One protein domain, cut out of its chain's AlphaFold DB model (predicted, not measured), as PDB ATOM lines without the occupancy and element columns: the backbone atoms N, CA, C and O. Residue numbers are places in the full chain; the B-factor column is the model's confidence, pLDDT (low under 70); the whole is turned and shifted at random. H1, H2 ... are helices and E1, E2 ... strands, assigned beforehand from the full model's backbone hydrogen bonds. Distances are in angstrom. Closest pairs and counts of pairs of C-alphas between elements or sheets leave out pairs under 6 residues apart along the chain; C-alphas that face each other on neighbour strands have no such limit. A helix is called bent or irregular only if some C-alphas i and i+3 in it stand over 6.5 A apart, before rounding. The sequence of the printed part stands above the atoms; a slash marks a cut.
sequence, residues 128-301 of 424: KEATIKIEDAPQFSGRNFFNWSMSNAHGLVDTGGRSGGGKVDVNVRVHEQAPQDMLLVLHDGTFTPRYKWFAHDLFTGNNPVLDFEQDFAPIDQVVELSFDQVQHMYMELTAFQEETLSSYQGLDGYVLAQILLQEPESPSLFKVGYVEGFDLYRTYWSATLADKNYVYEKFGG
ATOM      1  N   LYS A 128      93.405 120.004 148.482       84.00
ATOM      2  CA  LYS A 128      93.799 120.294 147.098       84.00
ATOM      3  C   LYS A 128      92.745 121.176 146.431       84.00
ATOM      4  O   LYS A 128      91.556 121.049 146.717       84.00
ATOM      5  N   GLU A 129      93.185 122.056 145.538       87.19
ATOM      6  CA  GLU A 129      92.318 122.973 144.795       87.19
ATOM      7  C   GLU A 129      92.576 122.861 143.289       87.19
ATOM      8  O   GLU A 129      93.713 122.653 142.863       87.19
ATOM      9  N   ALA A 130      91.518 123.000 142.492       87.25
ATOM     10  CA  ALA A 130      91.567 123.056 141.034       87.25
ATOM     11  C   ALA A 130      90.532 124.065 140.519       87.25
ATOM     12  O   ALA A 130      89.497 124.277 141.148       87.25
ATOM     13  N   THR A 131      90.785 124.673 139.363       88.31
ATOM     14  CA  THR A 131      89.803 125.516 138.669       88.31
ATOM     15  C   THR A 131      89.489 124.908 137.313       88.31
ATOM     16  O   THR A 131      90.367 124.807 136.462       88.31
ATOM     17  N   ILE A 132      88.231 124.551 137.091       89.94
ATOM     18  CA  ILE A 132      87.691 124.150 135.795       89.94
ATOM     19  C   ILE A 132      87.187 125.408 135.092       89.94
ATOM     20  O   ILE A 132      86.439 126.187 135.680       89.94
ATOM     21  N   LYS A 133      87.581 125.620 133.840       90.19
ATOM     22  CA  LYS A 133      87.063 126.705 133.000       90.19
ATOM     23  C   LYS A 133      86.203 126.115 131.902       90.19
ATOM     24  O   LYS A 133      86.658 125.220 131.208       90.19
ATOM     25  N   ILE A 134      84.997 126.628 131.731       89.88
ATOM     26  CA  ILE A 134      84.063 126.249 130.673       89.88
ATOM     27  C   ILE A 134      83.930 127.454 129.743       89.88
ATOM     28  O   ILE A 134      83.524 128.540 130.167       89.88
ATOM     29  N   GLU A 135      84.301 127.271 128.484       90.25
ATOM     30  CA  GLU A 135      84.207 128.261 127.417       90.25
ATOM     31  C   GLU A 135      83.062 127.925 126.454       90.25
ATOM     32  O   GLU A 135      82.469 126.848 126.516       90.25
ATOM     33  N   ASP A 136      82.723 128.897 125.601       85.88
ATOM     34  CA  ASP A 136      81.709 128.772 124.549       85.88
ATOM     35  C   ASP A 136      80.378 128.195 125.039       85.88
ATOM     36  O   ASP A 136      79.748 127.356 124.406       85.88
ATOM     37  N   ALA A 137      79.927 128.705 126.185       79.12
ATOM     38  CA  ALA A 137      78.749 128.234 126.886       79.12
ATOM     39  C   ALA A 137      77.611 129.279 126.789       79.12
ATOM     40  O   ALA A 137      77.272 129.936 127.783       79.12
ATOM     41  N   PRO A 138      77.019 129.521 125.596       74.81
ATOM     42  CA  PRO A 138      76.054 130.602 125.374       74.81
ATOM     43  C   PRO A 138      74.794 130.455 126.229       74.81
ATOM     44  O   PRO A 138      74.172 131.454 126.583       74.81
ATOM     45  N   GLN A 139      74.436 129.240 126.631       72.56
ATOM     46  CA  GLN A 139      73.347 128.967 127.567       72.56
ATOM     47  C   GLN A 139      73.597 129.503 128.987       72.56
ATOM     48  O   GLN A 139      72.642 129.713 129.724       72.56
ATOM     49  N   PHE A 140      74.846 129.814 129.347       71.44
ATOM     50  CA  PHE A 140      75.185 130.549 130.570       71.44
ATOM     51  C   PHE A 140      75.175 132.075 130.367       71.44
ATOM     52  O   PHE A 140      75.538 132.830 131.270       71.44
ATOM     53  N   SER A 141      74.778 132.564 129.185       67.25
ATOM     54  CA  SER A 141      74.577 133.991 128.934       67.25
ATOM     55  C   SER A 141      73.120 134.399 129.214       67.25
ATOM     56  O   SER A 141      72.172 133.839 128.670       67.25
ATOM     57  N   GLY A 142      72.921 135.400 130.079       64.12
ATOM     58  CA  GLY A 142      71.592 135.935 130.415       64.12
ATOM     59  C   GLY A 142      70.998 135.392 131.723       64.12
ATOM     60  O   GLY A 142      71.721 134.922 132.589       64.12
ATOM     61  N   ARG A 143      69.673 135.533 131.903       55.97
ATOM     62  CA  ARG A 143      68.960 135.174 133.153       55.97
ATOM     63  C   ARG A 143      68.599 133.688 133.282       55.97
ATOM     64  O   ARG A 143      68.106 133.293 134.333       55.97
ATOM     65  N   ASN A 144      68.816 132.883 132.242       54.69
ATOM     66  CA  ASN A 144      68.596 131.437 132.289       54.69
ATOM     67  C   ASN A 144      69.831 130.780 132.902       54.69
ATOM     68  O   ASN A 144      70.638 130.172 132.209       54.69
ATOM     69  N   PHE A 145      70.026 131.000 134.199       62.78
ATOM     70  CA  PHE A 145      71.186 130.479 134.903       62.78
ATOM     71  C   PHE A 145      71.092 128.957 134.989       62.78
ATOM     72  O   PHE A 145      70.135 128.418 135.540       62.78
ATOM     73  N   PHE A 146      72.094 128.282 134.433       68.62
ATOM     74  CA  PHE A 146      72.367 126.895 134.766       68.62
ATOM     75  C   PHE A 146      72.966 126.843 136.172       68.62
ATOM     76  O   PHE A 146      73.834 127.653 136.507       68.62
ATOM     77  N   ASN A 147      72.501 125.898 136.981       78.50
ATOM     78  CA  ASN A 147      73.146 125.541 138.239       78.50
ATOM     79  C   ASN A 147      74.090 124.356 137.991       78.50
ATOM     80  O   ASN A 147      73.911 123.612 137.025       78.50
ATOM     81  N   TRP A 148      75.087 124.155 138.841       85.62
ATOM     82  CA  TRP A 148      75.983 123.008 138.739       85.62
ATOM     83  C   TRP A 148      76.138 122.324 140.087       85.62
ATOM     84  O   TRP A 148      76.126 122.964 141.135       85.62
ATOM     85  N   SER A 149      76.316 121.011 140.048       87.56
ATOM     86  CA  SER A 149      76.785 120.233 141.185       87.56
ATOM     87  C   SER A 149      78.029 119.481 140.768       87.56
ATOM     88  O   SER A 149      78.168 119.063 139.616       87.56
ATOM     89  N   MET A 150      78.940 119.309 141.714       89.56
ATOM     90  CA  MET A 150      80.111 118.495 141.490       89.56
ATOM     91  C   MET A 150      80.321 117.568 142.673       89.56
ATOM     92  O   MET A 150      80.199 117.975 143.830       89.56
ATOM     93  N   SER A 151      80.596 116.313 142.361       90.56
ATOM     94  CA  SER A 151      80.703 115.243 143.337       90.56
ATOM     95  C   SER A 151      81.820 114.282 142.967       90.56
ATOM     96  O   SER A 151      82.286 114.246 141.829       90.56
ATOM     97  N   ASN A 152      82.262 113.509 143.946       87.38
ATOM     98  CA  ASN A 152      83.117 112.351 143.743       87.38
ATOM     99  C   ASN A 152      82.528 111.149 144.486       87.38
ATOM    100  O   ASN A 152      81.425 111.231 145.025       87.38
ATOM    101  N   ALA A 153      83.263 110.041 144.562       83.31
ATOM    102  CA  ALA A 153      82.812 108.862 145.295       83.31
ATOM    103  C   ALA A 153      82.584 109.090 146.807       83.31
ATOM    104  O   ALA A 153      82.098 108.188 147.472       83.31
ATOM    105  N   HIS A 154      82.926 110.258 147.364       78.00
ATOM    106  CA  HIS A 154      82.689 110.625 148.766       78.00
ATOM    107  C   HIS A 154      81.595 111.701 148.926       78.00
ATOM    108  O   HIS A 154      81.478 112.318 149.983       78.00
ATOM    109  N   GLY A 155      80.794 111.961 147.889       79.88
ATOM    110  CA  GLY A 155      79.684 112.911 147.960       79.88
ATOM    111  C   GLY A 155      79.941 114.235 147.244       79.88
ATOM    112  O   GLY A 155      80.764 114.342 146.332       79.88
ATOM    113  N   LEU A 156      79.171 115.256 147.631       81.81
ATOM    114  CA  LEU A 156      79.298 116.613 147.097       81.81
ATOM    115  C   LEU A 156      80.618 117.255 147.517       81.81
ATOM    116  O   LEU A 156      81.093 117.095 148.640       81.81
ATOM    117  N   VAL A 157      81.166 118.047 146.606       82.69
ATOM    118  CA  VAL A 157      82.431 118.745 146.787       82.69
ATOM    119  C   VAL A 157      82.164 120.241 146.868       82.69
ATOM    120  O   VAL A 157      81.291 120.764 146.172       82.69
ATOM    121  N   ASP A 158      82.922 120.935 147.717       77.00
ATOM    122  CA  ASP A 158      82.828 122.387 147.817       77.00
ATOM    123  C   ASP A 158      83.220 123.024 146.480       77.00
ATOM    124  O   ASP A 158      84.326 122.818 145.955       77.00
ATOM    125  N   THR A 159      82.277 123.779 145.919       78.25
ATOM    126  CA  THR A 159      82.465 124.490 144.666       78.25
ATOM    127  C   THR A 159      82.052 125.941 144.800       78.25
ATOM    128  O   THR A 159      80.996 126.285 145.326       78.25
ATOM    129  N   GLY A 160      82.892 126.816 144.264       77.06
ATOM    130  CA  GLY A 160      82.562 128.216 144.040       77.06
ATOM    131  C   GLY A 160      82.739 128.530 142.569       77.06
ATOM    132  O   GLY A 160      83.598 127.952 141.917       77.06
ATOM    133  N   GLY A 161      81.985 129.471 142.015       76.62
ATOM    134  CA  GLY A 161      82.192 129.813 140.616       76.62
ATOM    135  C   GLY A 161      81.650 131.163 140.214       76.62
ATOM    136  O   GLY A 161      80.938 131.833 140.962       76.62
ATOM    137  N   ARG A 162      82.053 131.587 139.023       78.00
ATOM    138  CA  ARG A 162      81.606 132.829 138.398       78.00
ATOM    139  C   ARG A 162      81.180 132.511 136.979       78.00
ATOM    140  O   ARG A 162      81.932 131.873 136.252       78.00
ATOM    141  N   SER A 163      80.003 132.984 136.588       78.31
ATOM    142  CA  SER A 163      79.508 132.894 135.217       78.31
ATOM    143  C   SER A 163      79.337 134.290 134.618       78.31
ATOM    144  O   SER A 163      78.946 135.242 135.299       78.31
ATOM    145  N   GLY A 164      79.669 134.438 133.336       76.38
ATOM    146  CA  GLY A 164      79.504 135.696 132.617       76.38
ATOM    147  C   GLY A 164      80.039 135.642 131.192       76.38
ATOM    148  O   GLY A 164      81.085 135.059 130.929       76.38
ATOM    149  N   GLY A 165      79.317 136.263 130.254       78.00
ATOM    150  CA  GLY A 165      79.770 136.383 128.862       78.00
ATOM    151  C   GLY A 165      79.951 135.047 128.132       78.00
ATOM    152  O   GLY A 165      80.826 134.957 127.280       78.00
ATOM    153  N   GLY A 166      79.161 134.023 128.481       80.25
ATOM    154  CA  GLY A 166      79.272 132.682 127.895       80.25
ATOM    155  C   GLY A 166      80.459 131.866 128.415       80.25
ATOM    156  O   GLY A 166      80.847 130.895 127.776       80.25
ATOM    157  N   LYS A 167      81.052 132.266 129.546       84.44
ATOM    158  CA  LYS A 167      82.127 131.537 130.226       84.44
ATOM    159  C   LYS A 167      81.764 131.257 131.678       84.44
ATOM    160  O   LYS A 167      81.047 132.053 132.298       84.44
ATOM    161  N   VAL A 168      82.283 130.158 132.215       85.25
ATOM    162  CA  VAL A 168      82.120 129.761 133.618       85.25
ATOM    163  C   VAL A 168      83.458 129.303 134.181       85.25
ATOM    164  O   VAL A 168      84.105 128.442 133.602       85.25
ATOM    165  N   ASP A 169      83.841 129.837 135.335       86.06
ATOM    166  CA  ASP A 169      84.947 129.304 136.130       86.06
ATOM    167  C   ASP A 169      84.358 128.581 137.347       86.06
ATOM    168  O   ASP A 169      83.644 129.205 138.137       86.06
ATOM    169  N   VAL A 170      84.665 127.295 137.513       86.44
ATOM    170  CA  VAL A 170      84.286 126.465 138.665       86.44
ATOM    171  C   VAL A 170      85.546 126.135 139.455       86.44
ATOM    172  O   VAL A 170      86.408 125.381 139.013       86.44
ATOM    173  N   ASN A 171      85.670 126.721 140.636       86.25
ATOM    174  CA  ASN A 171      86.708 126.396 141.600       86.25
ATOM    175  C   ASN A 171      86.250 125.222 142.450       86.25
ATOM    176  O   ASN A 171      85.121 125.195 142.934       86.25
ATOM    177  N   VAL A 172      87.164 124.292 142.643       86.25
ATOM    178  CA  VAL A 172      86.961 123.013 143.295       86.25
ATOM    179  C   VAL A 172      87.947 122.905 144.431       86.25
ATOM    180  O   VAL A 172      89.143 123.115 144.220       86.25
ATOM    181  N   ARG A 173      87.471 122.506 145.607       83.12
ATOM    182  CA  ARG A 173      88.342 122.187 146.733       83.12
ATOM    183  C   ARG A 173      87.968 120.836 147.319       83.12
ATOM    184  O   ARG A 173      86.846 120.644 147.769       83.12
ATOM    185  N   VAL A 174      88.927 119.915 147.348       78.44
ATOM    186  CA  VAL A 174      88.759 118.597 147.975       78.44
ATOM    187  C   VAL A 174      89.814 118.362 149.032       78.44
ATOM    188  O   VAL A 174      90.880 118.976 149.050       78.44
ATOM    189  N   HIS A 175      89.529 117.410 149.899       77.88
ATOM    190  CA  HIS A 175      90.508 116.863 150.810       77.88
ATOM    191  C   HIS A 175      91.597 116.053 150.053       77.88
ATOM    192  O   HIS A 175      91.299 115.405 149.056       77.88
ATOM    193  N   GLU A 176      92.865 116.076 150.486       78.25
ATOM    194  CA  GLU A 176      93.994 115.464 149.755       78.25
ATOM    195  C   GLU A 176      93.858 113.948 149.528       78.25
ATOM    196  O   GLU A 176      94.336 113.449 148.501       78.25
ATOM    197  N   GLN A 177      93.198 113.250 150.457       74.00
ATOM    198  CA  GLN A 177      92.895 111.816 150.358       74.00
ATOM    199  C   GLN A 177      91.546 111.534 149.680       74.00
ATOM    200  O   GLN A 177      91.182 110.371 149.534       74.00
ATOM    201  N   ALA A 178      90.779 112.564 149.313       73.31
ATOM    202  CA  ALA A 178      89.532 112.355 148.597       73.31
ATOM    203  C   ALA A 178      89.811 111.812 147.182       73.31
ATOM    204  O   ALA A 178      90.853 112.135 146.592       73.31
ATOM    205  N   PRO A 179      88.876 111.034 146.615       79.19
ATOM    206  CA  PRO A 179      88.940 110.609 145.224       79.19
ATOM    207  C   PRO A 179      89.130 111.806 144.288       79.19
ATOM    208  O   PRO A 179      88.499 112.852 144.468       79.19
ATOM    209  N   GLN A 180      90.019 111.648 143.304       82.19
ATOM    210  CA  GLN A 180      90.342 112.694 142.324       82.19
ATOM    211  C   GLN A 180      89.453 112.649 141.079       82.19
ATOM    212  O   GLN A 180      89.472 113.598 140.292       82.19
ATOM    213  N   ASP A 181      88.690 111.569 140.924       88.38
ATOM    214  CA  ASP A 181      87.708 111.409 139.864       88.38
ATOM    215  C   ASP A 181      86.419 112.124 140.256       88.38
ATOM    216  O   ASP A 181      85.803 111.814 141.279       88.38
ATOM    217  N   MET A 182      86.018 113.086 139.429       89.88
ATOM    218  CA  MET A 182      84.928 114.012 139.717       89.88
ATOM    219  C   MET A 182      83.860 113.917 138.635       89.88
ATOM    220  O   MET A 182      84.165 113.790 137.450       89.88
ATOM    221  N   LEU A 183      82.608 114.068 139.037       92.25
ATOM    222  CA  LEU A 183      81.480 114.237 138.141       92.25
ATOM    223  C   LEU A 183      80.923 115.647 138.300       92.25
ATOM    224  O   LEU A 183      80.549 116.049 139.399       92.25
ATOM    225  N   LEU A 184      80.848 116.379 137.194       91.94
ATOM    226  CA  LEU A 184      80.171 117.664 137.088       91.94
ATOM    227  C   LEU A 184      78.828 117.466 136.382       91.94
ATOM    228  O   LEU A 184      78.794 116.994 135.246       91.94
ATOM    229  N   VAL A 185      77.733 117.869 137.028       91.25
ATOM    230  CA  VAL A 185      76.383 117.863 136.449       91.25
ATOM    231  C   VAL A 185      75.872 119.291 136.317       91.25
ATOM    232  O   VAL A 185      75.868 120.064 137.276       91.25
ATOM    233  N   LEU A 186      75.413 119.639 135.115       88.94
ATOM    234  CA  LEU A 186      74.814 120.931 134.801       88.94
ATOM    235  C   LEU A 186      73.291 120.808 134.748       88.94
ATOM    236  O   LEU A 186      72.744 119.983 134.012       88.94
ATOM    237  N   HIS A 187      72.616 121.682 135.484       86.44
ATOM    238  CA  HIS A 187      71.165 121.766 135.595       86.44
ATOM    239  C   HIS A 187      70.665 123.041 134.933       86.44
ATOM    240  O   HIS A 187      71.318 124.074 135.043       86.44
ATOM    241  N   ASP A 188      69.501 123.012 134.291       83.25
ATOM    242  CA  ASP A 188      68.872 124.244 133.812       83.25
ATOM    243  C   ASP A 188      68.254 125.071 134.956       83.25
ATOM    244  O   ASP A 188      68.255 124.671 136.121       83.25
ATOM    245  N   GLY A 189      67.683 126.233 134.620       76.31
ATOM    246  CA  GLY A 189      67.049 127.129 135.594       76.31
ATOM    247  C   GLY A 189      65.808 126.564 136.300       76.31
ATOM    248  O   GLY A 189      65.233 127.249 137.140       76.31
ATOM    249  N   THR A 190      65.387 125.339 135.971       77.00
ATOM    250  CA  THR A 190      64.324 124.587 136.656       77.00
ATOM    251  C   THR A 190      64.867 123.405 137.463       77.00
ATOM    252  O   THR A 190      64.103 122.523 137.840       77.00
ATOM    253  N   PHE A 191      66.182 123.366 137.716       78.31
ATOM    254  CA  PHE A 191      66.886 122.257 138.372       78.31
ATOM    255  C   PHE A 191      66.801 120.924 137.615       78.31
ATOM    256  O   PHE A 191      67.089 119.872 138.177       78.31
ATOM    257  N   THR A 192      66.454 120.947 136.324       85.00
ATOM    258  CA  THR A 192      66.477 119.733 135.505       85.00
ATOM    259  C   THR A 192      67.921 119.441 135.095       85.00
ATOM    260  O   THR A 192      68.524 120.298 134.443       85.00
ATOM    261  N   PRO A 193      68.485 118.259 135.402       89.19
ATOM    262  CA  PRO A 193      69.822 117.889 134.950       89.19
ATOM    263  C   PRO A 193      69.833 117.738 133.422       89.19
ATOM    264  O   PRO A 193      68.950 117.109 132.835       89.19
ATOM    265  N   ARG A 194      70.811 118.366 132.760       90.81
ATOM    266  CA  ARG A 194      70.903 118.446 131.291       90.81
ATOM    267  C   ARG A 194      72.174 117.833 130.739       90.81
ATOM    268  O   ARG A 194      72.091 117.068 129.782       90.81
ATOM    269  N   TYR A 195      73.313 118.167 131.335       92.56
ATOM    270  CA  TYR A 195      74.622 117.780 130.823       92.56
ATOM    271  C   TYR A 195      75.521 117.264 131.939       92.56
ATOM    272  O   TYR A 195      75.349 117.633 133.101       92.56
ATOM    273  N   LYS A 196      76.493 116.437 131.569       94.12
ATOM    274  CA  LYS A 196      77.488 115.847 132.461       94.12
ATOM    275  C   LYS A 196      78.887 115.949 131.864       94.12
ATOM    276  O   LYS A 196      79.053 115.932 130.643       94.12
ATOM    277  N   TRP A 197      79.880 115.984 132.740       93.69
ATOM    278  CA  TRP A 197      81.290 115.842 132.401       93.69
ATOM    279  C   TRP A 197      82.017 115.076 133.509       93.69
ATOM    280  O   TRP A 197      81.795 115.341 134.692       93.69
ATOM    281  N   PHE A 198      82.877 114.132 133.126       92.31
ATOM    282  CA  PHE A 198      83.712 113.365 134.048       92.31
ATOM    283  C   PHE A 198      85.159 113.843 133.959       92.31
ATOM    284  O   PHE A 198      85.763 113.830 132.886       92.31
ATOM    285  N   ALA A 199      85.714 114.231 135.102       89.69
ATOM    286  CA  ALA A 199      87.134 114.487 135.257       89.69
ATOM    287  C   ALA A 199      87.794 113.237 135.832       89.69
ATOM    288  O   ALA A 199      87.415 112.808 136.920       89.69
ATOM    289  N   HIS A 200      88.803 112.709 135.149       87.25
ATOM    290  CA  HIS A 200      89.715 111.735 135.740       87.25
ATOM    291  C   HIS A 200      90.955 112.465 136.246       87.25
ATOM    292  O   HIS A 200      91.514 113.290 135.517       87.25
ATOM    293  N   ASP A 201      91.368 112.184 137.481       84.38
ATOM    294  CA  ASP A 201      92.595 112.734 138.068       84.38
ATOM    295  C   ASP A 201      92.703 114.279 138.027       84.38
ATOM    296  O   ASP A 201      93.745 114.839 137.656       84.38
ATOM    297  N   LEU A 202      91.646 115.001 138.440       85.44
ATOM    298  CA  LEU A 202      91.525 116.466 138.286       85.44
ATOM    299  C   LEU A 202      92.733 117.271 138.826       85.44
ATOM    300  O   LEU A 202      93.046 118.345 138.311       85.44
ATOM    301  N   PHE A 203      93.439 116.770 139.846       82.56
ATOM    302  CA  PHE A 203      94.519 117.496 140.532       82.56
ATOM    303  C   PHE A 203      95.931 117.180 140.012       82.56
ATOM    304  O   PHE A 203      96.909 117.694 140.557       82.56
ATOM    305  N   THR A 204      96.076 116.367 138.961       75.31
ATOM    306  CA  THR A 204      97.390 115.913 138.458       75.31
ATOM    307  C   THR A 204      98.137 116.917 137.570       75.31
ATOM    308  O   THR A 204      99.228 116.610 137.086       75.31
ATOM    309  N   GLY A 205      97.645 118.156 137.436       60.28
ATOM    310  CA  GLY A 205      98.519 119.281 137.083       60.28
ATOM    311  C   GLY A 205      98.022 120.283 136.051       60.28
ATOM    312  O   GLY A 205      98.819 121.125 135.656       60.28
ATOM    313  N   ASN A 206      96.754 120.267 135.635       61.56
ATOM    314  CA  ASN A 206      96.209 121.345 134.808       61.56
ATOM    315  C   ASN A 206      94.787 121.699 135.235       61.56
ATOM    316  O   ASN A 206      93.939 120.826 135.353       61.56
ATOM    317  N   ASN A 207      94.536 122.997 135.398       80.31
ATOM    318  CA  ASN A 207      93.193 123.565 135.426       80.31
ATOM    319  C   ASN A 207      92.548 123.324 134.052       80.31
ATOM    320  O   ASN A 207      93.006 123.947 133.084       80.31
ATOM    321  N   PRO A 208      91.565 122.415 133.920       86.19
ATOM    322  CA  PRO A 208      91.023 122.067 132.615       86.19
ATOM    323  C   PRO A 208      90.294 123.265 132.002       86.19
ATOM    324  O   PRO A 208      89.615 124.020 132.702       86.19
ATOM    325  N   VAL A 209      90.455 123.438 130.691       91.00
ATOM    326  CA  VAL A 209      89.673 124.372 129.874       91.00
ATOM    327  C   VAL A 209      88.811 123.525 128.953       91.00
ATOM    328  O   VAL A 209      89.355 122.784 128.139       91.00
ATOM    329  N   LEU A 210      87.502 123.608 129.147       91.69
ATOM    330  CA  LEU A 210      86.485 122.805 128.490       91.69
ATOM    331  C   LEU A 210      85.716 123.663 127.485       91.69
ATOM    332  O   LEU A 210      85.307 124.775 127.817       91.69
ATOM    333  N   ASP A 211      85.488 123.140 126.291       91.88
ATOM    334  CA  ASP A 211      84.511 123.640 125.327       91.88
ATOM    335  C   ASP A 211      83.164 122.980 125.637       91.88
ATOM    336  O   ASP A 211      83.045 121.753 125.667       91.88
ATOM    337  N   PHE A 212      82.137 123.791 125.896       89.25
ATOM    338  CA  PHE A 212      80.839 123.263 126.299       89.25
ATOM    339  C   PHE A 212      80.231 122.279 125.284       89.25
ATOM    340  O   PHE A 212      79.680 121.260 125.688       89.25
ATOM    341  N   GLU A 213      80.308 122.572 123.987       88.81
ATOM    342  CA  GLU A 213      79.659 121.765 122.946       88.81
ATOM    343  C   GLU A 213      80.439 120.477 122.642       88.81
ATOM    344  O   GLU A 213      79.867 119.510 122.137       88.81
ATOM    345  N   GLN A 214      81.745 120.462 122.922       92.31
ATOM    346  CA  GLN A 214      82.618 119.323 122.625       92.31
ATOM    347  C   GLN A 214      82.819 118.390 123.818       92.31
ATOM    348  O   GLN A 214      82.869 117.174 123.630       92.31
ATOM    349  N   ASP A 215      82.942 118.942 125.027       93.19
ATOM    350  CA  ASP A 215      83.365 118.176 126.201       93.19
ATOM    351  C   ASP A 215      82.196 117.674 127.056       93.19
ATOM    352  O   ASP A 215      82.358 116.717 127.817       93.19
ATOM    353  N   PHE A 216      81.009 118.279 126.945       92.94
ATOM    354  CA  PHE A 216      79.844 117.869 127.727       92.94
ATOM    355  C   PHE A 216      78.947 116.906 126.953       92.94
ATOM    356  O   PHE A 216      78.551 117.146 125.815       92.94
ATOM    357  N   ALA A 217      78.548 115.829 127.627       94.56
ATOM    358  CA  ALA A 217      77.542 114.903 127.127       94.56
ATOM    359  C   ALA A 217      76.171 115.224 127.742       94.56
ATOM    360  O   ALA A 217      76.108 115.700 128.879       94.56
ATOM    361  N   PRO A 218      75.053 114.949 127.047       94.25
ATOM    362  CA  PRO A 218      73.741 114.981 127.679       94.25
ATOM    363  C   PRO A 218      73.640 113.924 128.791       94.25
ATOM    364  O   PRO A 218      74.348 112.917 128.783       94.25
ATOM    365  N   ILE A 219      72.742 114.151 129.747       94.31
ATOM    366  CA  ILE A 219      72.342 113.128 130.726       94.31
ATOM    367  C   ILE A 219      71.654 111.970 129.994       94.31
ATOM    368  O   ILE A 219      70.791 112.212 129.149       94.31
ATOM    369  N   ASP A 220      72.021 110.727 130.318       94.56
ATOM    370  CA  ASP A 220      71.626 109.559 129.514       94.56
ATOM    371  C   ASP A 220      70.142 109.225 129.665       94.56
ATOM    372  O   ASP A 220      69.466 108.893 128.692       94.56
ATOM    373  N   GLN A 221      69.613 109.354 130.883       91.81
ATOM    374  CA  GLN A 221      68.205 109.111 131.166       91.81
ATOM    375  C   GLN A 221      67.660 110.157 132.131       91.81
ATOM    376  O   GLN A 221      68.249 110.430 133.172       91.81
ATOM    377  N   VAL A 222      66.487 110.709 131.816       90.06
ATOM    378  CA  VAL A 222      65.754 111.612 132.707       90.06
ATOM    379  C   VAL A 222      64.418 110.980 133.057       90.06
ATOM    380  O   VAL A 222      63.644 110.627 132.170       90.06
ATOM    381  N   VAL A 223      64.150 110.853 134.352       88.31
ATOM    382  CA  VAL A 223      62.891 110.339 134.883       88.31
ATOM    383  C   VAL A 223      62.108 111.484 135.500       88.31
ATOM    384  O   VAL A 223      62.652 112.303 136.240       88.31
ATOM    385  N   GLU A 224      60.824 111.537 135.178       87.12
ATOM    386  CA  GLU A 224      59.890 112.495 135.748       87.12
ATOM    387  C   GLU A 224      59.271 111.946 137.031       87.12
ATOM    388  O   GLU A 224      58.920 110.768 137.116       87.12
ATOM    389  N   LEU A 225      59.152 112.822 138.020       79.69
ATOM    390  CA  LEU A 225      58.537 112.544 139.301       79.69
ATOM    391  C   LEU A 225      57.532 113.651 139.598       79.69
ATOM    392  O   LEU A 225      57.907 114.815 139.720       79.69
ATOM    393  N   SER A 226      56.256 113.298 139.686       79.75
ATOM    394  CA  SER A 226      55.180 114.263 139.890       79.75
ATOM    395  C   SER A 226      54.520 114.088 141.244       79.75
ATOM    396  O   SER A 226      54.182 112.967 141.621       79.75
ATOM    397  N   PHE A 227      54.260 115.202 141.917       75.00
ATOM    398  CA  PHE A 227      53.505 115.232 143.162       75.00
ATOM    399  C   PHE A 227      52.486 116.361 143.125       75.00
ATOM    400  O   PHE A 227      52.777 117.472 142.671       75.00
ATOM    401  N   ASP A 228      51.310 116.089 143.669       73.62
ATOM    402  CA  ASP A 228      50.293 117.107 143.867       73.62
ATOM    403  C   ASP A 228      50.549 117.843 145.190       73.62
ATOM    404  O   ASP A 228      50.710 117.216 146.232       73.62
ATOM    405  N   GLN A 229      50.546 119.180 145.163       74.81
ATOM    406  CA  GLN A 229      50.547 120.036 146.365       74.81
ATOM    407  C   GLN A 229      51.734 119.822 147.332       74.81
ATOM    408  O   GLN A 229      51.557 119.690 148.544       74.81
ATOM    409  N   VAL A 230      52.959 119.837 146.801       78.62
ATOM    410  CA  VAL A 230      54.200 119.804 147.597       78.62
ATOM    411  C   VAL A 230      54.405 121.123 148.334       78.62
ATOM    412  O   VAL A 230      54.540 122.168 147.702       78.62
ATOM    413  N   GLN A 231      54.487 121.069 149.666       80.69
ATOM    414  CA  GLN A 231      54.871 122.227 150.486       80.69
ATOM    415  C   GLN A 231      56.396 122.329 150.628       80.69
ATOM    416  O   GLN A 231      56.982 123.394 150.448       80.69
ATOM    417  N   HIS A 232      57.035 121.199 150.929       82.25
ATOM    418  CA  HIS A 232      58.477 121.077 151.105       82.25
ATOM    419  C   HIS A 232      58.964 119.820 150.404       82.25
ATOM    420  O   HIS A 232      58.293 118.791 150.468       82.25
ATOM    421  N   MET A 233      60.132 119.895 149.767       84.94
ATOM    422  CA  MET A 233      60.784 118.728 149.185       84.94
ATOM    423  C   MET A 233      62.289 118.779 149.372       84.94
ATOM    424  O   MET A 233      62.932 119.797 149.126       84.94
ATOM    425  N   TYR A 234      62.843 117.630 149.727       86.81
ATOM    426  CA  TYR A 234      64.243 117.317 149.533       86.81
ATOM    427  C   TYR A 234      64.353 116.091 148.633       86.81
ATOM    428  O   TYR A 234      63.606 115.133 148.802       86.81
ATOM    429  N   MET A 235      65.281 116.104 147.690       86.50
ATOM    430  CA  MET A 235      65.614 114.957 146.858       86.50
ATOM    431  C   MET A 235      67.124 114.855 146.730       86.50
ATOM    432  O   MET A 235      67.807 115.864 146.572       86.50
ATOM    433  N   GLU A 236      67.620 113.628 146.736       88.06
ATOM    434  CA  GLU A 236      69.003 113.290 146.470       88.06
ATOM    435  C   GLU A 236      69.059 112.048 145.575       88.06
ATOM    436  O   GLU A 236      68.421 111.033 145.859       88.06
ATOM    437  N   LEU A 237      69.820 112.128 144.485       89.44
ATOM    438  CA  LEU A 237      70.188 110.966 143.684       89.44
ATOM    439  C   LEU A 237      71.694 110.771 143.782       89.44
ATOM    440  O   LEU A 237      72.456 111.638 143.351       89.44
ATOM    441  N   THR A 238      72.100 109.612 144.279       88.69
ATOM    442  CA  THR A 238      73.510 109.249 144.445       88.69
ATOM    443  C   THR A 238      73.803 107.989 143.645       88.69
ATOM    444  O   THR A 238      72.989 107.068 143.628       88.69
ATOM    445  N   ALA A 239      74.938 107.952 142.955       89.69
ATOM    446  CA  ALA A 239      75.369 106.825 142.140       89.69
ATOM    447  C   ALA A 239      76.671 106.210 142.675       89.69
ATOM    448  O   ALA A 239      77.532 106.916 143.208       89.69
ATOM    449  N   PHE A 240      76.813 104.893 142.520       84.94
ATOM    450  CA  PHE A 240      77.901 104.102 143.099       84.94
ATOM    451  C   PHE A 240      78.571 103.212 142.067       84.94
ATOM    452  O   PHE A 240      77.914 102.676 141.174       84.94
ATOM    453  N   GLN A 241      79.872 103.008 142.248       83.19
ATOM    454  CA  GLN A 241      80.644 101.991 141.543       83.19
ATOM    455  C   GLN A 241      80.883 100.802 142.481       83.19
ATOM    456  O   GLN A 241      80.951 100.970 143.698       83.19
ATOM    457  N   GLU A 242      81.013  99.591 141.946       70.31
ATOM    458  CA  GLU A 242      81.111  98.362 142.737       70.31
ATOM    459  C   GLU A 242      82.262  98.399 143.755       70.31
ATOM    460  O   GLU A 242      82.122  97.897 144.876       70.31
ATOM    461  N   GLU A 243      83.363  99.050 143.378       63.12
ATOM    462  CA  GLU A 243      84.569  99.240 144.187       63.12
ATOM    463  C   GLU A 243      84.341 100.157 145.402       63.12
ATOM    464  O   GLU A 243      85.012 100.005 146.421       63.12
ATOM    465  N   THR A 244      83.357 101.061 145.344       59.09
ATOM    466  CA  THR A 244      83.007 101.985 146.439       59.09
ATOM    467  C   THR A 244      81.889 101.436 147.334       59.09
ATOM    468  O   THR A 244      81.587 102.009 148.377       59.09
ATOM    469  N   LEU A 245      81.271 100.305 146.967       56.09
ATOM    470  CA  LEU A 245      80.169  99.703 147.732       56.09
ATOM    471  C   LEU A 245      80.617  99.050 149.052       56.09
ATOM    472  O   LEU A 245      79.775  98.779 149.902       56.09
ATOM    473  N   SER A 246      81.904  98.738 149.234       45.94
ATOM    474  CA  SER A 246      82.397  98.035 150.433       45.94
ATOM    475  C   SER A 246      82.729  98.941 151.623       45.94
ATOM    476  O   SER A 246      82.924  98.427 152.720       45.94
ATOM    477  N   SER A 247      82.786 100.262 151.445       47.59
ATOM    478  CA  SER A 247      83.107 101.237 152.505       47.59
ATOM    479  C   SER A 247      81.864 101.900 153.117       47.59
ATOM    480  O   SER A 247      81.945 102.982 153.689       47.59
ATOM    481  N   TYR A 248      80.686 101.294 152.949       48.53
ATOM    482  CA  TYR A 248      79.436 102.044 152.924       48.53
ATOM    483  C   TYR A 248      78.773 102.252 154.296       48.53
ATOM    484  O   TYR A 248      78.147 101.344 154.847       48.53
ATOM    485  N   GLN A 249      78.814 103.501 154.771       48.62
ATOM    486  CA  GLN A 249      77.921 104.055 155.797       48.62
ATOM    487  C   GLN A 249      77.232 105.320 155.275       48.62
ATOM    488  O   GLN A 249      77.453 106.448 155.707       48.62
ATOM    489  N   GLY A 250      76.353 105.107 154.300       50.91
ATOM    490  CA  GLY A 250      75.143 105.907 154.157       50.91
ATOM    491  C   GLY A 250      75.129 107.000 153.094       50.91
ATOM    492  O   GLY A 250      74.043 107.252 152.587       50.91
ATOM    493  N   LEU A 251      76.240 107.644 152.713       55.31
ATOM    494  CA  LEU A 251      76.165 108.844 151.845       55.31
ATOM    495  C   LEU A 251      77.341 109.054 150.868       55.31
ATOM    496  O   LEU A 251      77.350 110.052 150.147       55.31
ATOM    497  N   ASP A 252      78.308 108.139 150.811       70.00
ATOM    498  CA  ASP A 252      79.521 108.318 150.008       70.00
ATOM    499  C   ASP A 252      79.317 107.779 148.587       70.00
ATOM    500  O   ASP A 252      79.391 106.581 148.326       70.00
ATOM    501  N   GLY A 253      79.025 108.676 147.650       80.25
ATOM    502  CA  GLY A 253      78.938 108.354 146.231       80.25
ATOM    503  C   GLY A 253      78.788 109.600 145.376       80.25
ATOM    504  O   GLY A 253      78.692 110.718 145.882       80.25
ATOM    505  N   TYR A 254      78.734 109.409 144.064       87.69
ATOM    506  CA  TYR A 254      78.582 110.514 143.129       87.69
ATOM    507  C   TYR A 254      77.163 111.070 143.223       87.69
ATOM    508  O   TYR A 254      76.212 110.485 142.705       87.69
ATOM    509  N   VAL A 255      77.007 112.209 143.895       87.50
ATOM    510  CA  VAL A 255      75.729 112.925 143.967       87.50
ATOM    511  C   VAL A 255      75.435 113.543 142.601       87.50
ATOM    512  O   VAL A 255      76.132 114.463 142.162       87.50
ATOM    513  N   LEU A 256      74.418 113.007 141.928       86.06
ATOM    514  CA  LEU A 256      73.962 113.408 140.595       86.06
ATOM    515  C   LEU A 256      72.986 114.579 140.654       86.06
ATOM    516  O   LEU A 256      72.995 115.439 139.779       86.06
ATOM    517  N   ALA A 257      72.142 114.598 141.682       83.50
ATOM    518  CA  ALA A 257      71.167 115.648 141.906       83.50
ATOM    519  C   ALA A 257      70.947 115.833 143.405       83.50
ATOM    520  O   ALA A 257      70.846 114.856 144.147       83.50
ATOM    521  N   GLN A 258      70.821 117.089 143.826       82.81
ATOM    522  CA  GLN A 258      70.317 117.456 145.141       82.81
ATOM    523  C   GLN A 258      69.370 118.641 144.967       82.81
ATOM    524  O   GLN A 258      69.764 119.696 144.471       82.81
ATOM    525  N   ILE A 259      68.110 118.455 145.341       81.50
ATOM    526  CA  ILE A 259      67.068 119.472 145.217       81.50
ATOM    527  C   ILE A 259      66.521 119.730 146.613       81.50
ATOM    528  O   ILE A 259      66.102 118.799 147.292       81.50
ATOM    529  N   LEU A 260      66.513 120.994 147.031       82.19
ATOM    530  CA  LEU A 260      65.878 121.441 148.266       82.19
ATOM    531  C   LEU A 260      64.929 122.589 147.936       82.19
ATOM    532  O   LEU A 260      65.362 123.648 147.484       82.19
ATOM    533  N   LEU A 261      63.643 122.379 148.191       77.88
ATOM    534  CA  LEU A 261      62.602 123.382 148.026       77.88
ATOM    535  C   LEU A 261      61.906 123.633 149.357       77.88
ATOM    536  O   LEU A 261      61.403 122.708 150.000       77.88
ATOM    537  N   GLN A 262      61.876 124.903 149.753       71.06
ATOM    538  CA  GLN A 262      61.263 125.358 151.002       71.06
ATOM    539  C   GLN A 262      60.026 126.244 150.778       71.06
ATOM    540  O   GLN A 262      59.466 126.743 151.748       71.06
ATOM    541  N   GLU A 263      59.598 126.436 149.527       65.94
ATOM    542  CA  GLU A 263      58.594 127.439 149.156       65.94
ATOM    543  C   GLU A 263      57.253 126.807 148.724       65.94
ATOM    544  O   GLU A 263      57.247 125.789 148.023       65.94
ATOM    545  N   PRO A 264      56.109 127.443 149.055       58.38
ATOM    546  CA  PRO A 264      54.760 126.926 148.787       58.38
ATOM    547  C   PRO A 264      54.364 126.884 147.298       58.38
ATOM    548  O   PRO A 264      53.333 126.307 146.962       58.38
ATOM    549  N   GLU A 265      55.165 127.465 146.399       62.72
ATOM    550  CA  GLU A 265      54.977 127.411 144.936       62.72
ATOM    551  C   GLU A 265      55.951 126.423 144.266       62.72
ATOM    552  O   GLU A 265      56.493 126.676 143.188       62.72
ATOM    553  N   SER A 266      56.215 125.292 144.925       65.88
ATOM    554  CA  SER A 266      57.088 124.250 144.384       65.88
ATOM    555  C   SER A 266      56.509 123.652 143.086       65.88
ATOM    556  O   SER A 266      55.293 123.457 142.984       65.88
ATOM    557  N   PRO A 267      57.345 123.347 142.072       68.94
ATOM    558  CA  PRO A 267      56.890 122.687 140.858       68.94
ATOM    559  C   PRO A 267      56.259 121.333 141.194       68.94
ATOM    560  O   PRO A 267      56.770 120.580 142.017       68.94
ATOM    561  N   SER A 268      55.163 121.000 140.515       72.81
ATOM    562  CA  SER A 268      54.506 119.692 140.641       72.81
ATOM    563  C   SER A 268      55.235 118.573 139.896       72.81
ATOM    564  O   SER A 268      54.835 117.417 139.986       72.81
ATOM    565  N   LEU A 269      56.285 118.908 139.138       79.94
ATOM    566  CA  LEU A 269      57.058 117.992 138.312       79.94
ATOM    567  C   LEU A 269      58.553 118.196 138.555       79.94
ATOM    568  O   LEU A 269      59.096 119.272 138.303       79.94
ATOM    569  N   PHE A 270      59.211 117.125 138.969       81.69
ATOM    570  CA  PHE A 270      60.643 117.022 139.188       81.69
ATOM    571  C   PHE A 270      61.262 116.128 138.125       81.69
ATOM    572  O   PHE A 270      60.626 115.197 137.628       81.69
ATOM    573  N   LYS A 271      62.514 116.409 137.768       85.75
ATOM    574  CA  LYS A 271      63.264 115.638 136.777       85.75
ATOM    575  C   LYS A 271      64.565 115.164 137.384       85.75
ATOM    576  O   LYS A 271      65.372 115.975 137.824       85.75
ATOM    577  N   VAL A 272      64.763 113.853 137.381       86.44
ATOM    578  CA  VAL A 272      65.935 113.200 137.962       86.44
ATOM    579  C   VAL A 272      66.761 112.579 136.845       86.44
ATOM    580  O   VAL A 272      66.218 111.868 136.003       86.44
ATOM    581  N   GLY A 273      68.057 112.874 136.819       89.25
ATOM    582  CA  GLY A 273      68.973 112.461 135.759       89.25
ATOM    583  C   GLY A 273      69.869 111.308 136.187       89.25
ATOM    584  O   GLY A 273      70.613 111.449 137.150       89.25
ATOM    585  N   TYR A 274      69.831 110.201 135.454       92.06
ATOM    586  CA  TYR A 274      70.694 109.042 135.656       92.06
ATOM    587  C   TYR A 274      71.830 109.057 134.638       92.06
ATOM    588  O   TYR A 274      71.639 109.404 133.470       92.06
ATOM    589  N   VAL A 275      73.014 108.684 135.118       92.88
ATOM    590  CA  VAL A 275      74.257 108.680 134.350       92.88
ATOM    591  C   VAL A 275      74.732 107.243 134.179       92.88
ATOM    592  O   VAL A 275      75.031 106.618 135.183       92.88
ATOM    593  N   GLU A 276      74.805 106.709 132.965       91.06
ATOM    594  CA  GLU A 276      75.324 105.366 132.681       91.06
ATOM    595  C   GLU A 276      76.766 105.176 133.188       91.06
ATOM    596  O   GLU A 276      77.546 106.126 133.261       91.06
ATOM    597  N   GLY A 277      77.126 103.926 133.501       87.38
ATOM    598  CA  GLY A 277      78.464 103.548 133.981       87.38
ATOM    599  C   GLY A 277      78.585 103.369 135.499       87.38
ATOM    600  O   GLY A 277      79.666 103.041 135.977       87.38
ATOM    601  N   PHE A 278      77.492 103.553 136.243       89.62
ATOM    602  CA  PHE A 278      77.391 103.203 137.661       89.62
ATOM    603  C   PHE A 278      76.641 101.881 137.853       89.62
ATOM    604  O   PHE A 278      75.743 101.545 137.080       89.62
ATOM    605  N   ASP A 279      76.989 101.153 138.911       84.75
ATOM    606  CA  ASP A 279      76.445  99.823 139.210       84.75
ATOM    607  C   ASP A 279      75.150  99.887 140.026       84.75
ATOM    608  O   ASP A 279      74.308  98.989 139.963       84.75
ATOM    609  N   LEU A 280      74.986 100.952 140.813       84.81
ATOM    610  CA  LEU A 280      73.869 101.128 141.732       84.81
ATOM    611  C   LEU A 280      73.539 102.612 141.897       84.81
ATOM    612  O   LEU A 280      74.433 103.457 141.917       84.81
ATOM    613  N   TYR A 281      72.261 102.918 142.099       85.81
ATOM    614  CA  TYR A 281      71.792 104.247 142.469       85.81
ATOM    615  C   TYR A 281      71.004 104.184 143.765       85.81
ATOM    616  O   TYR A 281      70.261 103.229 143.994       85.81
ATOM    617  N   ARG A 282      71.131 105.234 144.572       84.38
ATOM    618  CA  ARG A 282      70.255 105.567 145.690       84.38
ATOM    619  C   ARG A 282      69.389 106.745 145.278       84.38
ATOM    620  O   ARG A 282      69.888 107.859 145.145       84.38
ATOM    621  N   THR A 283      68.100 106.508 145.088       83.50
ATOM    622  CA  THR A 283      67.104 107.564 144.907       83.50
ATOM    623  C   THR A 283      66.449 107.836 146.247       83.50
ATOM    624  O   THR A 283      65.701 106.997 146.743       83.50
ATOM    625  N   TYR A 284      66.720 108.998 146.823       84.62
ATOM    626  CA  TYR A 284      66.117 109.449 148.067       84.62
ATOM    627  C   TYR A 284      65.271 110.691 147.820       84.62
ATOM    628  O   TYR A 284      65.703 111.622 147.141       84.62
ATOM    629  N   TRP A 285      64.081 110.751 148.400       84.88
ATOM    630  CA  TRP A 285      63.363 112.010 148.527       84.88
ATOM    631  C   TRP A 285      62.530 112.034 149.797       84.88
ATOM    632  O   TRP A 285      62.158 111.002 150.341       84.88
ATOM    633  N   SER A 286      62.237 113.235 150.268       85.19
ATOM    634  CA  SER A 286      61.291 113.490 151.338       85.19
ATOM    635  C   SER A 286      60.417 114.672 150.967       85.19
ATOM    636  O   SER A 286      60.945 115.691 150.519       85.19
ATOM    637  N   ALA A 287      59.110 114.562 151.157       83.06
ATOM    638  CA  ALA A 287      58.163 115.607 150.809       83.06
ATOM    639  C   ALA A 287      57.077 115.772 151.873       83.06
ATOM    640  O   ALA A 287      56.600 114.787 152.434       83.06
ATOM    641  N   THR A 288      56.643 117.009 152.102       83.31
ATOM    642  CA  THR A 288      55.439 117.301 152.889       83.31
ATOM    643  C   THR A 288      54.258 117.497 151.939       83.31
ATOM    644  O   THR A 288      54.263 118.432 151.131       83.31
ATOM    645  N   LEU A 289      53.261 116.613 152.026       78.75
ATOM    646  CA  LEU A 289      52.058 116.589 151.186       78.75
ATOM    647  C   LEU A 289      50.824 116.511 152.087       78.75
ATOM    648  O   LEU A 289      50.723 115.583 152.891       78.75
ATOM    649  N   ALA A 290      49.891 117.459 151.949       77.62
ATOM    650  CA  ALA A 290      48.661 117.517 152.753       77.62
ATOM    651  C   ALA A 290      48.908 117.282 154.264       77.62
ATOM    652  O   ALA A 290      48.265 116.441 154.888       77.62
ATOM    653  N   ASP A 291      49.898 117.992 154.820       73.75
ATOM    654  CA  ASP A 291      50.318 117.948 156.231       73.75
ATOM    655  C   ASP A 291      50.911 116.606 156.717       73.75
ATOM    656  O   ASP A 291      51.151 116.413 157.909       73.75
ATOM    657  N   LYS A 292      51.217 115.678 155.800       75.88
ATOM    658  CA  LYS A 292      51.944 114.429 156.077       75.88
ATOM    659  C   LYS A 292      53.357 114.492 155.499       75.88
ATOM    660  O   LYS A 292      53.574 115.070 154.435       75.88
ATOM    661  N   ASN A 293      54.316 113.870 156.183       81.00
ATOM    662  CA  ASN A 293      55.700 113.776 155.721       81.00
ATOM    663  C   ASN A 293      55.943 112.402 155.100       81.00
ATOM    664  O   ASN A 293      55.817 111.379 155.767       81.00
ATOM    665  N   TYR A 294      56.327 112.383 153.835       80.31
ATOM    666  CA  TYR A 294      56.692 111.187 153.092       80.31
ATOM    667  C   TYR A 294      58.189 111.189 152.864       80.31
ATOM    668  O   TYR A 294      58.797 112.238 152.670       80.31
ATOM    669  N   VAL A 295      58.779 110.013 152.903       82.06
ATOM    670  CA  VAL A 295      60.182 109.750 152.653       82.06
ATOM    671  C   VAL A 295      60.246 108.485 151.803       82.06
ATOM    672  O   VAL A 295      59.497 107.533 151.979       82.06
ATOM    673  N   TYR A 296      61.150 108.461 150.853       80.56
ATOM    674  CA  TYR A 296      61.354 107.337 149.965       80.56
ATOM    675  C   TYR A 296      62.837 107.161 149.768       80.56
ATOM    676  O   TYR A 296      63.569 108.131 149.585       80.56
ATOM    677  N   GLU A 297      63.260 105.912 149.770       79.50
ATOM    678  CA  GLU A 297      64.628 105.519 149.540       79.50
ATOM    679  C   GLU A 297      64.634 104.247 148.697       79.50
ATOM    680  O   GLU A 297      64.098 103.213 149.083       79.50
ATOM    681  N   LYS A 298      65.246 104.307 147.521       77.62
ATOM    682  CA  LYS A 298      65.441 103.145 146.659       77.62
ATOM    683  C   LYS A 298      66.908 102.954 146.374       77.62
ATOM    684  O   LYS A 298      67.524 103.856 145.821       77.62
ATOM    685  N   PHE A 299      67.401 101.743 146.590       78.25
ATOM    686  CA  PHE A 299      68.631 101.260 145.981       78.25
ATOM    687  C   PHE A 299      68.312 100.379 144.776       78.25
ATOM    688  O   PHE A 299      67.523  99.438 144.876       78.25
ATOM    689  N   GLY A 300      68.925 100.658 143.631       78.69
ATOM    690  CA  GLY A 300      68.795  99.818 142.444       78.69
ATOM    691  C   GLY A 300      69.244 100.515 141.169       78.69
ATOM    692  O   GLY A 300      69.878 101.565 141.208       78.69
ATOM    693  N   GLY A 301      68.906  99.919 140.027       83.19
ATOM    694  CA  GLY A 301      69.105 100.551 138.724       83.19
ATOM    695  C   GLY A 301      68.105 101.687 138.445       83.19
ATOM    696  O   GLY A 301      67.091 101.809 139.148       83.19
TER     697      GLY A 301
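What this domain is: This is residues 128 to 301 of the 424 residues of an uncharacterized protein of Catalinimonas alkaloidigena (UniProt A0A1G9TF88). Strands in a row of sheets: the three-stranded sheet E2 E5 E6 is in the middle, the sheet E3 E4 E1 E7 is at one end, and at the other a slab of four long strands, E10 E9 E12 E13, has the strand pair E8 E11 over part of one face as a small sandwich. The two short helices lie outside these sheets: H1 only grazes the first two, and H2 lies in the link between E9 and E10. The printed part has 174 residues, with two named helices and 13 named strands in the order E1 E2 E3 E4 E5 E6 E7 H1 E8 E9 H2 E10 E11 E12 E13, and its class is mostly strand. The sheet E3 E4 E1 E7 is mixed and the other three are antiparallel. The whole is compact, with a radius of gyration of the C-alphas of 16.6 A and spans of 51 by 44 by 25 A.

Where its parts are: E1, residues 128 to 135, begins at C-alpha 128, (93.799, 120.294, 147.098), and is 23.3 A long. E2 is residues 147 to 152, E3 residues 158 to 164 and E4 residues 167 to 175, the last 26.6 A long. E5 is residues 182 to 187, E6 residues 193 to 199, E7 residues 209 to 211 and H1 residues 212 to 215. E8, residues 221 to 226, precedes E9, residues 230 to 240, the longest strand by residues, at 28.8 A from (54.200, 119.804, 147.597) to (77.901, 104.102, 143.099). H2 is residues 242 to 247, E10 residues 254 to 261 and E11 residues 269 to 274. E12, residues 280 to 289, is 28.4 A long, and E13, residues 292 to 300, is 26.1 A long and ends at C-alpha 300, (68.795, 99.818, 142.444).

How they stand to each other: In the first sheet, E4 is antiparallel to E1, with N 130 and O 172 2.9 A apart, within hydrogen-bond range. E3 and E4 form a hairpin, with N 162 and O 169 at 3.0 A. E7 is parallel to E1, with N 210 and O 133 at 2.7 A. E5 is the inner strand between E2, with N 149 and O 185 at 3.0 A, and E6, its hairpin partner, with N 184 and O 197 at 2.9 A. The closest C-alphas of E2 and E3, Met 150 and Thr 159, are 7.2 A apart; E2 and E4 are near each other. Those of E2 and E10, Asn 152 and Tyr 254, are 4.9 A apart. E9 pairs antiparallel with E10, N 235 and O 259 at 2.8 A, and with E12, N 236 and O 284 at 2.8 A. E12 and E13 form a hairpin, with N 285 and O 296 at 2.9 A. This sheet is twisted, its C-alphas up to 4.7 A off its best plane. E8 and E11 are antiparallel, with N 223 and O 272 at 2.8 A. This pair and the sheet E10 E9 E12 E13 form a sandwich, two sheets face to face, and the parts of them that face each other are 10.2 A apart centre to centre. The closest C-alphas of E6 and E11, Pro 193 and Gly 273, are 5.6 A apart. H2 is only just irregular, with C-alphas 243 and 246 6.7 A apart; 0 of its 2 O i to N i+4 pairs and 1 of its 3 O i to N i+3 pairs are within range, and H1 is too short for an O i to N i+4 pair.

The domain as a whole: The C-alphas farthest apart, those of Gly 205 and Ala 290, are 52.3 A apart. The printed part has no cut. The link E1 to E2, 11 residues, is long. The mean pLDDT of the printed part is 80.8, and it is under 70 in residues 141 to 146, 205 to 206, 243 to 251 and 263 to 267.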